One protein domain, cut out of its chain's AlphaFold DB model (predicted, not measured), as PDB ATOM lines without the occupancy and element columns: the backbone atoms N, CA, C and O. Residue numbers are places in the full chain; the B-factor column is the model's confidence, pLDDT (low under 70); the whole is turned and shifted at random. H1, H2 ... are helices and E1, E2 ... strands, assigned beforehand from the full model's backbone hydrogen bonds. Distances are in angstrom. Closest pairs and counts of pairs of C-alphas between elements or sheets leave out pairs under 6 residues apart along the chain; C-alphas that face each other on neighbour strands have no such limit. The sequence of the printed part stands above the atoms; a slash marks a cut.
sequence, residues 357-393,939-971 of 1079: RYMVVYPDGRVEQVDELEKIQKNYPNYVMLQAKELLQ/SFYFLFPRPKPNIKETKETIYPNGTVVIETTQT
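What this domain is: This is residues 357 to 393 and 939 to 971 of the 1079 residues of an uncharacterized protein of Danaus plexippus plexippus (UniProt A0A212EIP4). A small head and a long two-stranded arm make this model: the head is a strongly twisted sheet of E1, E2, E3 and E4 with the short helices H1 and H2, and the arm is the hairpin E5 and E6, reached through residues 944 to 949. The arm and this link make much of the length. The printed part has 70 residues, with two named helices and six named strands in the order E1 E2 H1 E3 H2 E4 E5 E6, class mixed. The head's sheet runs E2 E1 E4 E3, mixed, and the arm is antiparallel. The whole is extended, with a radius of gyration of the C-alphas of 20.8 A and spans of 66 by 26 by 18 A.

Where its parts are: Find C-alpha 358 at (144.962, 134.017, 170.602), where E1, residues 358 to 361, begins. Read on through E2, 367 to 370, H1, 373 to 379, E3, 384 to 387, and H2, 388 to 393. After the cut come E4, 939 to 943, 13.3 A long, E5, 950 to 958, 24.2 A, and E6, 964 to 971, 22.5 A, ending at C-alpha 971 at (142.292, 165.392, 192.392).

How they stand to each other: E1 and E2 form an antiparallel hairpin, with N 360 and O 368 2.9 A apart. E1 and E4 are parallel, N 361 to O 940 2.9 A. E4 and E3 are antiparallel, N 386 to O 941 2.9 A. E2, H1 and E3 form a split strand-helix-strand unit, two strands running the same way with E1 and E4 between them, its crossover right-handed. H1 only grazes the sheet; its closest C-alphas to E1 are those of Leu 373 and Tyr 358, 7.1 A. H2 only grazes it too, the closest C-alphas to E4 being those of Ala 388 and Ser 939, 5.5 A. In both helices every O i to N i+4 pair is within hydrogen-bond range. Look along E5 and E6, a hairpin, for N 955 and O 967, 2.8 A apart; E4 and E5 are apart.

The domain as a whole: The farthest C-alphas, Asp 371 and Pro 960, are 66.3 A apart. Residues 394 to 938 are not printed, and C-alphas 393 and 939 are 14.0 A apart across that cut. Of the links printed whole, E4 to E5 is short and the others are tight. Confidence is low, under 70, at residues 945 to 949.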
ATOM      1  N   ARG A 357     146.702 129.956 169.003       89.38
ATOM      2  CA  ARG A 357     147.039 131.374 168.833       89.38
ATOM      3  C   ARG A 357     145.821 132.238 169.130       89.38
ATOM      4  O   ARG A 357     144.850 132.242 168.375       89.38
ATOM      5  N   TYR A 358     145.904 132.977 170.225       94.31
ATOM      6  CA  TYR A 358     144.962 134.017 170.602       94.31
ATOM      7  C   TYR A 358     145.393 135.347 169.991       94.31
ATOM      8  O   TYR A 358     146.580 135.671 169.982       94.31
ATOM      9  N   MET A 359     144.435 136.130 169.498       93.12
ATOM     10  CA  MET A 359     144.679 137.501 169.057       93.12
ATOM     11  C   MET A 359     144.356 138.452 170.209       93.12
ATOM     12  O   MET A 359     143.191 138.622 170.567       93.12
ATOM     13  N   VAL A 360     145.391 139.057 170.783       94.56
ATOM     14  CA  VAL A 360     145.291 140.070 171.837       94.56
ATOM     15  C   VAL A 360     145.300 141.451 171.198       94.56
ATOM     16  O   VAL A 360     146.228 141.791 170.465       94.56
ATOM     17  N   VAL A 361     144.278 142.253 171.491       92.69
ATOM     18  CA  VAL A 361     144.204 143.673 171.130       92.69
ATOM     19  C   VAL A 361     144.429 144.506 172.391       92.69
ATOM     20  O   VAL A 361     143.617 144.475 173.320       92.69
ATOM     21  N   TYR A 362     145.538 145.242 172.418       92.69
ATOM     22  CA  TYR A 362     145.887 146.176 173.484       92.69
ATOM     23  C   TYR A 362     145.115 147.502 173.341       92.69
ATOM     24  O   TYR A 362     144.703 147.855 172.231       92.69
ATOM     25  N   PRO A 363     144.935 148.287 174.424       80.31
ATOM     26  CA  PRO A 363     144.137 149.514 174.365       80.31
ATOM     27  C   PRO A 363     144.819 150.655 173.588       80.31
ATOM     28  O   PRO A 363     144.158 151.615 173.209       80.31
ATOM     29  N   ASP A 364     146.127 150.544 173.335       84.44
ATOM     30  CA  ASP A 364     146.901 151.432 172.456       84.44
ATOM     31  C   ASP A 364     146.780 151.066 170.960       84.44
ATOM     32  O   ASP A 364     147.438 151.665 170.109       84.44
ATOM     33  N   GLY A 365     145.945 150.075 170.625       84.12
ATOM     34  CA  GLY A 365     145.717 149.610 169.260       84.12
ATOM     35  C   GLY A 365     146.758 148.617 168.735       84.12
ATOM     36  O   GLY A 365     146.614 148.155 167.599       84.12
ATOM     37  N   ARG A 366     147.781 148.240 169.519       87.88
ATOM     38  CA  ARG A 366     148.674 147.130 169.148       87.88
ATOM     39  C   ARG A 366     147.904 145.809 169.146       87.88
ATOM     40  O   ARG A 366     147.064 145.558 170.008       87.88
ATOM     41  N   VAL A 367     148.234 144.942 168.191       90.88
ATOM     42  CA  VAL A 367     147.657 143.598 168.066       90.88
ATOM     43  C   VAL A 367     148.783 142.571 168.064       90.88
ATOM     44  O   VAL A 367     149.721 142.684 167.276       90.88
ATOM     45  N   GLU A 368     148.687 141.570 168.934       92.81
ATOM     46  CA  GLU A 368     149.685 140.514 169.119       92.81
ATOM     47  C   GLU A 368     149.027 139.132 168.978       92.81
ATOM     48  O   GLU A 368     147.884 138.935 169.391       92.81
ATOM     49  N   GLN A 369     149.734 138.165 168.381       94.25
ATOM     50  CA  GLN A 369     149.323 136.757 168.393       94.25
ATOM     51  C   GLN A 369     150.123 136.017 169.463       94.25
ATOM     52  O   GLN A 369     151.347 135.961 169.373       94.25
ATOM     53  N   VAL A 370     149.435 135.436 170.447       93.56
ATOM     54  CA  VAL A 370     150.056 134.774 171.603       93.56
ATOM     55  C   VAL A 370     149.529 133.350 171.761       93.56
ATOM     56  O   VAL A 370     148.325 133.118 171.687       93.56
ATOM     57  N   ASP A 371     150.418 132.384 171.990       93.06
ATOM     58  CA  ASP A 371     150.034 130.980 172.231       93.06
ATOM     59  C   ASP A 371     149.557 130.729 173.678       93.06
ATOM     60  O   ASP A 371     148.857 129.757 173.958       93.06
ATOM     61  N   GLU A 372     149.928 131.614 174.610       93.56
ATOM     62  CA  GLU A 372     149.676 131.485 176.049       93.56
ATOM     63  C   GLU A 372     149.110 132.789 176.622       93.56
ATOM     64  O   GLU A 372     149.838 133.738 176.917       93.56
ATOM     65  N   LEU A 373     147.792 132.820 176.817       91.69
ATOM     66  CA  LEU A 373     147.071 133.986 177.339       91.69
ATOM     67  C   LEU A 373     147.504 134.358 178.776       91.69
ATOM     68  O   LEU A 373     147.562 135.535 179.130       91.69
ATOM     69  N   GLU A 374     147.896 133.358 179.573       92.62
ATOM     70  CA  GLU A 374     148.396 133.505 180.948       92.62
ATOM     71  C   GLU A 374     149.648 134.394 181.040       92.62
ATOM     72  O   GLU A 374     149.792 135.158 181.995       92.62
ATOM     73  N   LYS A 375     150.539 134.357 180.034       92.25
ATOM     74  CA  LYS A 375     151.730 135.224 179.991       92.25
ATOM     75  C   LYS A 375     151.342 136.697 179.879       92.25
ATOM     76  O   LYS A 375     151.935 137.533 180.555       92.25
ATOM     77  N   ILE A 376     150.323 137.013 179.081       91.62
ATOM     78  CA  ILE A 376     149.836 138.388 178.927       91.62
ATOM     79  C   ILE A 376     149.075 138.827 180.180       91.62
ATOM     80  O   ILE A 376     149.348 139.906 180.695       91.62
ATOM     81  N   GLN A 377     148.217 137.975 180.749       92.06
ATOM     82  CA  GLN A 377     147.537 138.279 182.016       92.06
ATOM     83  C   GLN A 377     148.530 138.530 183.169       92.06
ATOM     84  O   GLN A 377     148.315 139.426 183.980       92.06
ATOM     85  N   LYS A 378     149.650 137.793 183.216       92.50
ATOM     86  CA  LYS A 378     150.731 138.002 184.193       92.50
ATOM     87  C   LYS A 378     151.524 139.294 183.955       92.50
ATOM     88  O   LYS A 378     151.942 139.922 184.924       92.50
ATOM     89  N   ASN A 379     151.736 139.684 182.699       89.94
ATOM     90  CA  ASN A 379     152.433 140.926 182.345       89.94
ATOM     91  C   ASN A 379     151.560 142.178 182.555       89.94
ATOM     92  O   ASN A 379     152.091 143.257 182.805       89.94
ATOM     93  N   TYR A 380     150.235 142.035 182.464       91.38
ATOM     94  CA  TYR A 380     149.267 143.134 182.489       91.38
ATOM     95  C   TYR A 380     148.138 142.896 183.523       91.38
ATOM     96  O   TYR A 380     146.960 142.909 183.161       91.38
ATOM     97  N   PRO A 381     148.455 142.704 184.823       89.19
ATOM     98  CA  PRO A 381     147.476 142.297 185.841       89.19
ATOM     99  C   PRO A 381     146.390 143.347 186.128       89.19
ATOM    100  O   PRO A 381     145.310 142.999 186.598       89.19
ATOM    101  N   ASN A 382     146.648 144.623 185.820       86.69
ATOM    102  CA  ASN A 382     145.722 145.738 186.063       86.69
ATOM    103  C   ASN A 382     144.658 145.911 184.956       86.69
ATOM    104  O   ASN A 382     143.861 146.846 185.007       86.69
ATOM    105  N   TYR A 383     144.661 145.055 183.929       88.12
ATOM    106  CA  TYR A 383     143.832 145.207 182.734       88.12
ATOM    107  C   TYR A 383     142.688 144.194 182.732       88.12
ATOM    108  O   TYR A 383     142.886 143.004 182.976       88.12
ATOM    109  N   VAL A 384     141.482 144.645 182.380       88.19
ATOM    110  CA  VAL A 384     140.332 143.746 182.226       88.19
ATOM    111  C   VAL A 384     140.349 143.176 180.812       88.19
ATOM    112  O   VAL A 384     139.926 143.824 179.856       88.19
ATOM    113  N   MET A 385     140.863 141.957 180.682       91.31
ATOM    114  CA  MET A 385     140.809 141.181 179.446       91.31
ATOM    115  C   MET A 385     139.396 140.612 179.247       91.31
ATOM    116  O   MET A 385     138.937 139.808 180.054       91.31
ATOM    117  N   LEU A 386     138.720 141.004 178.164       92.12
ATOM    118  CA  LEU A 386     137.411 140.475 177.764       92.12
ATOM    119  C   LEU A 386     137.527 139.646 176.486       92.12
ATOM    120  O   LEU A 386     138.218 140.041 175.542       92.12
ATOM    121  N   GLN A 387     136.802 138.528 176.409       92.69
ATOM    122  CA  GLN A 387     136.698 137.789 175.150       92.69
ATOM    123  C   GLN A 387     135.783 138.552 174.179       92.69
ATOM    124  O   GLN A 387     134.745 139.087 174.574       92.69
ATOM    125  N   ALA A 388     136.108 138.556 172.883       86.94
ATOM    126  CA  ALA A 388     135.299 139.221 171.855       86.94
ATOM    127  C   ALA A 388     133.816 138.795 171.888       86.94
ATOM    128  O   ALA A 388     132.914 139.614 171.708       86.94
ATOM    129  N   LYS A 389     133.562 137.516 172.193       86.56
ATOM    130  CA  LYS A 389     132.221 136.946 172.360       86.56
ATOM    131  C   LYS A 389     131.419 137.592 173.502       86.56
ATOM    132  O   LYS A 389     130.212 137.767 173.364       86.56
ATOM    133  N   GLU A 390     132.060 137.962 174.608       83.31
ATOM    134  CA  GLU A 390     131.392 138.556 175.777       83.31
ATOM    135  C   GLU A 390     130.982 140.008 175.518       83.31
ATOM    136  O   GLU A 390     129.892 140.423 175.914       83.31
ATOM    137  N   LEU A 391     131.825 140.765 174.806       80.12
ATOM    138  CA  LEU A 391     131.492 142.103 174.310       80.12
ATOM    139  C   LEU A 391     130.269 142.054 173.383       80.12
ATOM    140  O   LEU A 391     129.314 142.807 173.571       80.12
ATOM    141  N   LEU A 392     130.256 141.107 172.439       77.56
ATOM    142  CA  LEU A 392     129.128 140.890 171.532       77.56
ATOM    143  C   LEU A 392     127.847 140.509 172.285       77.56
ATOM    144  O   LEU A 392     126.795 141.090 172.025       77.56
ATOM    145  N   GLN A 393     127.923 139.603 173.264       82.12
ATOM    146  CA  GLN A 393     126.755 139.197 174.050       82.12
ATOM    147  C   GLN A 393     126.185 140.354 174.890       82.12
ATOM    148  O   GLN A 393     124.968 140.466 175.019       82.12
ATOM    149  N   SER A 939     139.775 135.722 169.956       86.56
ATOM    150  CA  SER A 939     140.045 137.163 170.032       86.56
ATOM    151  C   SER A 939     139.756 137.728 171.429       86.56
ATOM    152  O   SER A 939     138.659 137.539 171.962       86.56
ATOM    153  N   PHE A 940     140.715 138.460 171.997       91.12
ATOM    154  CA  PHE A 940     140.638 139.084 173.322       91.12
ATOM    155  C   PHE A 940     140.992 140.572 173.258       91.12
ATOM    156  O   PHE A 940     141.957 140.966 172.606       91.12
ATOM    157  N   TYR A 941     140.222 141.393 173.971       89.56
ATOM    158  CA  TYR A 941     140.406 142.839 174.061       89.56
ATOM    159  C   TYR A 941     140.788 143.224 175.482       89.56
ATOM    160  O   TYR A 941     140.128 142.818 176.438       89.56
ATOM    161  N   PHE A 942     141.834 144.031 175.621       86.62
ATOM    162  CA  PHE A 942     142.252 144.571 176.905       86.62
ATOM    163  C   PHE A 942     141.557 145.915 177.122       86.62
ATOM    164  O   PHE A 942     141.675 146.824 176.302       86.62
ATOM    165  N   LEU A 943     140.825 146.043 178.229       85.25
ATOM    166  CA  LEU A 943     140.232 147.302 178.664       85.25
ATOM    167  C   LEU A 943     141.023 147.892 179.829       85.25
ATOM    168  O   LEU A 943     141.306 147.208 180.815       85.25
ATOM    169  N   PHE A 944     141.287 149.194 179.740       76.69
ATOM    170  CA  PHE A 944     141.585 150.013 180.907       76.69
ATOM    171  C   PHE A 944     140.275 150.317 181.652       76.69
ATOM    172  O   PHE A 944     139.461 151.088 181.131       76.69
ATOM    173  N   PRO A 945     140.051 149.810 182.878       66.69
ATOM    174  CA  PRO A 945     139.227 150.555 183.813       66.69
ATOM    175  C   PRO A 945     139.960 151.877 184.088       66.69
ATOM    176  O   PRO A 945     141.083 151.860 184.589       66.69
ATOM    177  N   ARG A 946     139.365 153.029 183.743       51.62
ATOM    178  CA  ARG A 946     139.919 154.313 184.209       51.62
ATOM    179  C   ARG A 946     139.949 154.275 185.746       51.62
ATOM    180  O   ARG A 946     138.941 153.846 186.323       51.62
ATOM    181  N   PRO A 947     141.039 154.703 186.415       59.59
ATOM    182  CA  PRO A 947     141.019 154.858 187.864       59.59
ATOM    183  C   PRO A 947     139.845 155.773 188.216       59.59
ATOM    184  O   PRO A 947     139.624 156.797 187.561       59.59
ATOM    185  N   LYS A 948     139.020 155.363 189.186       66.62
ATOM    186  CA  LYS A 948     137.864 156.170 189.590       66.62
ATOM    187  C   LYS A 948     138.413 157.466 190.192       66.62
ATOM    188  O   LYS A 948     139.123 157.363 191.192       66.62
ATOM    189  N   PRO A 949     138.124 158.651 189.619       69.94
ATOM    190  CA  PRO A 949     138.696 159.893 190.117       69.94
ATOM    191  C   PRO A 949     138.292 160.073 191.576       69.94
ATOM    192  O   PRO A 949     137.117 159.940 191.926       69.94
ATOM    193  N   ASN A 950     139.275 160.336 192.433       74.31
ATOM    194  CA  ASN A 950     139.041 160.491 193.857       74.31
ATOM    195  C   ASN A 950     138.400 161.867 194.092       74.31
ATOM    196  O   ASN A 950     139.079 162.897 194.105       74.31
ATOM    197  N   ILE A 951     137.067 161.889 194.196       76.88
ATOM    198  CA  ILE A 951     136.286 163.102 194.455       76.88
ATOM    199  C   ILE A 951     136.485 163.476 195.927       76.88
ATOM    200  O   ILE A 951     135.722 163.051 196.793       76.88
ATOM    201  N   LYS A 952     137.547 164.239 196.208       82.62
ATOM    202  CA  LYS A 952     137.913 164.625 197.578       82.62
ATOM    203  C   LYS A 952     136.992 165.702 198.150       82.62
ATOM    204  O   LYS A 952     136.783 165.710 199.358       82.62
ATOM    205  N   GLU A 953     136.404 166.567 197.315       90.19
ATOM    206  CA  GLU A 953     135.482 167.609 197.788       90.19
ATOM    207  C   GLU A 953     134.411 167.999 196.749       90.19
ATOM    208  O   GLU A 953     134.692 168.153 195.558       90.19
ATOM    209  N   THR A 954     133.182 168.218 197.224       92.19
ATOM    210  CA  THR A 954     132.094 168.880 196.487       92.19
ATOM    211  C   THR A 954     131.557 170.012 197.356       92.19
ATOM    212  O   THR A 954     131.012 169.753 198.429       92.19
ATOM    213  N   LYS A 955     131.685 171.252 196.882       94.56
ATOM    214  CA  LYS A 955     131.280 172.479 197.567       94.56
ATOM    215  C   LYS A 955     130.068 173.096 196.869       94.56
ATOM    216  O   LYS A 955     130.134 173.511 195.716       94.56
ATOM    217  N   GLU A 956     128.958 173.174 197.591       96.50
ATOM    218  CA  GLU A 956     127.724 173.811 197.128       96.50
ATOM    219  C   GLU A 956     127.682 175.272 197.599       96.50
ATOM    220  O   GLU A 956     127.779 175.554 198.792       96.50
ATOM    221  N   THR A 957     127.567 176.211 196.660       94.88
ATOM    222  CA  THR A 957     127.494 177.654 196.923       94.88
ATOM    223  C   THR A 957     126.150 178.187 196.435       94.88
ATOM    224  O   THR A 957     125.889 178.222 195.233       94.88
ATOM    225  N   ILE A 958     125.295 178.610 197.369       96.06
ATOM    226  CA  ILE A 958     123.978 179.190 197.074       96.06
ATOM    227  C   ILE A 958     124.106 180.716 197.040       96.06
ATOM    228  O   ILE A 958     124.440 181.345 198.044       96.06
ATOM    229  N   TYR A 959     123.842 181.315 195.882       93.56
ATOM    230  CA  TYR A 959     123.907 182.760 195.673       93.56
ATOM    231  C   TYR A 959     122.610 183.462 196.131       93.56
ATOM    232  O   TYR A 959     121.542 182.845 196.120       93.56
ATOM    233  N   PRO A 960     122.642 184.767 196.481       90.56
ATOM    234  CA  PRO A 960     121.467 185.498 196.986       90.56
ATOM    235  C   PRO A 960     120.262 185.580 196.032       90.56
ATOM    236  O   PRO A 960     119.165 185.925 196.457       90.56
ATOM    237  N   ASN A 961     120.452 185.271 194.747       95.62
ATOM    238  CA  ASN A 961     119.398 185.170 193.734       95.62
ATOM    239  C   ASN A 961     118.760 183.762 193.649       95.62
ATOM    240  O   ASN A 961     117.953 183.517 192.755       95.62
ATOM    241  N   GLY A 962     119.147 182.829 194.525       94.56
ATOM    242  CA  GLY A 962     118.698 181.434 194.517       94.56
ATOM    243  C   GLY A 962     119.461 180.512 193.557       94.56
ATOM    244  O   GLY A 962     119.120 179.335 193.465       94.56
ATOM    245  N   THR A 963     120.488 180.994 192.845       92.06
ATOM    246  CA  THR A 963     121.326 180.125 192.003       92.06
ATOM    247  C   THR A 963     122.214 179.238 192.873       92.06
ATOM    248  O   THR A 963     123.019 179.737 193.655       92.06
ATOM    249  N   VAL A 964     122.101 177.922 192.703       94.31
ATOM    250  CA  VAL A 964     122.985 176.932 193.329       94.31
ATOM    251  C   VAL A 964     124.119 176.599 192.358       94.31
ATOM    252  O   VAL A 964     123.861 176.172 191.234       94.31
ATOM    253  N   VAL A 965     125.369 176.786 192.783       94.56
ATOM    254  CA  VAL A 965     126.567 176.392 192.027       94.56
ATOM    255  C   VAL A 965     127.284 175.283 192.788       94.56
ATOM    256  O   VAL A 965     127.652 175.462 193.947       94.56
ATOM    257  N   ILE A 966     127.479 174.137 192.136       94.00
ATOM    258  CA  ILE A 966     128.135 172.962 192.718       94.00
ATOM    259  C   ILE A 966     129.540 172.844 192.126       94.00
ATOM    260  O   ILE A 966     129.727 172.376 191.004       94.00
ATOM    261  N   GLU A 967     130.538 173.267 192.892       93.81
ATOM    262  CA  GLU A 967     131.955 173.113 192.566       93.81
ATOM    263  C   GLU A 967     132.403 171.712 193.013       93.81
ATOM    264  O   GLU A 967     132.141 171.307 194.143       93.81
ATOM    265  N   THR A 968     133.051 170.929 192.147       89.81
ATOM    266  CA  THR A 968     133.559 169.592 192.512       89.81
ATOM    267  C   THR A 968     135.039 169.476 192.186       89.81
ATOM    268  O   THR A 968     135.428 169.442 191.019       89.81
ATOM    269  N   THR A 969     135.858 169.382 193.231       87.69
ATOM    270  CA  THR A 969     137.313 169.280 193.137       87.69
ATOM    271  C   THR A 969     137.706 167.815 192.974       87.69
ATOM    272  O   THR A 969     137.680 167.029 193.923       87.69
ATOM    273  N   GLN A 970     138.082 167.438 191.752       85.69
ATOM    274  CA  GLN A 970     138.664 166.129 191.461       85.69
ATOM    275  C   GLN A 970     140.187 166.244 191.489       85.69
ATOM    276  O   GLN A 970     140.773 166.921 190.646       85.69
ATOM    277  N   THR A 971     140.837 165.567 192.432       76.75
ATOM    278  CA  THR A 971     142.292 165.392 192.392       76.75
ATOM    279  C   THR A 971     142.602 164.084 191.680       76.75
ATOM    280  O   THR A 971     142.206 163.017 192.156       76.75
TER     281      THR A 971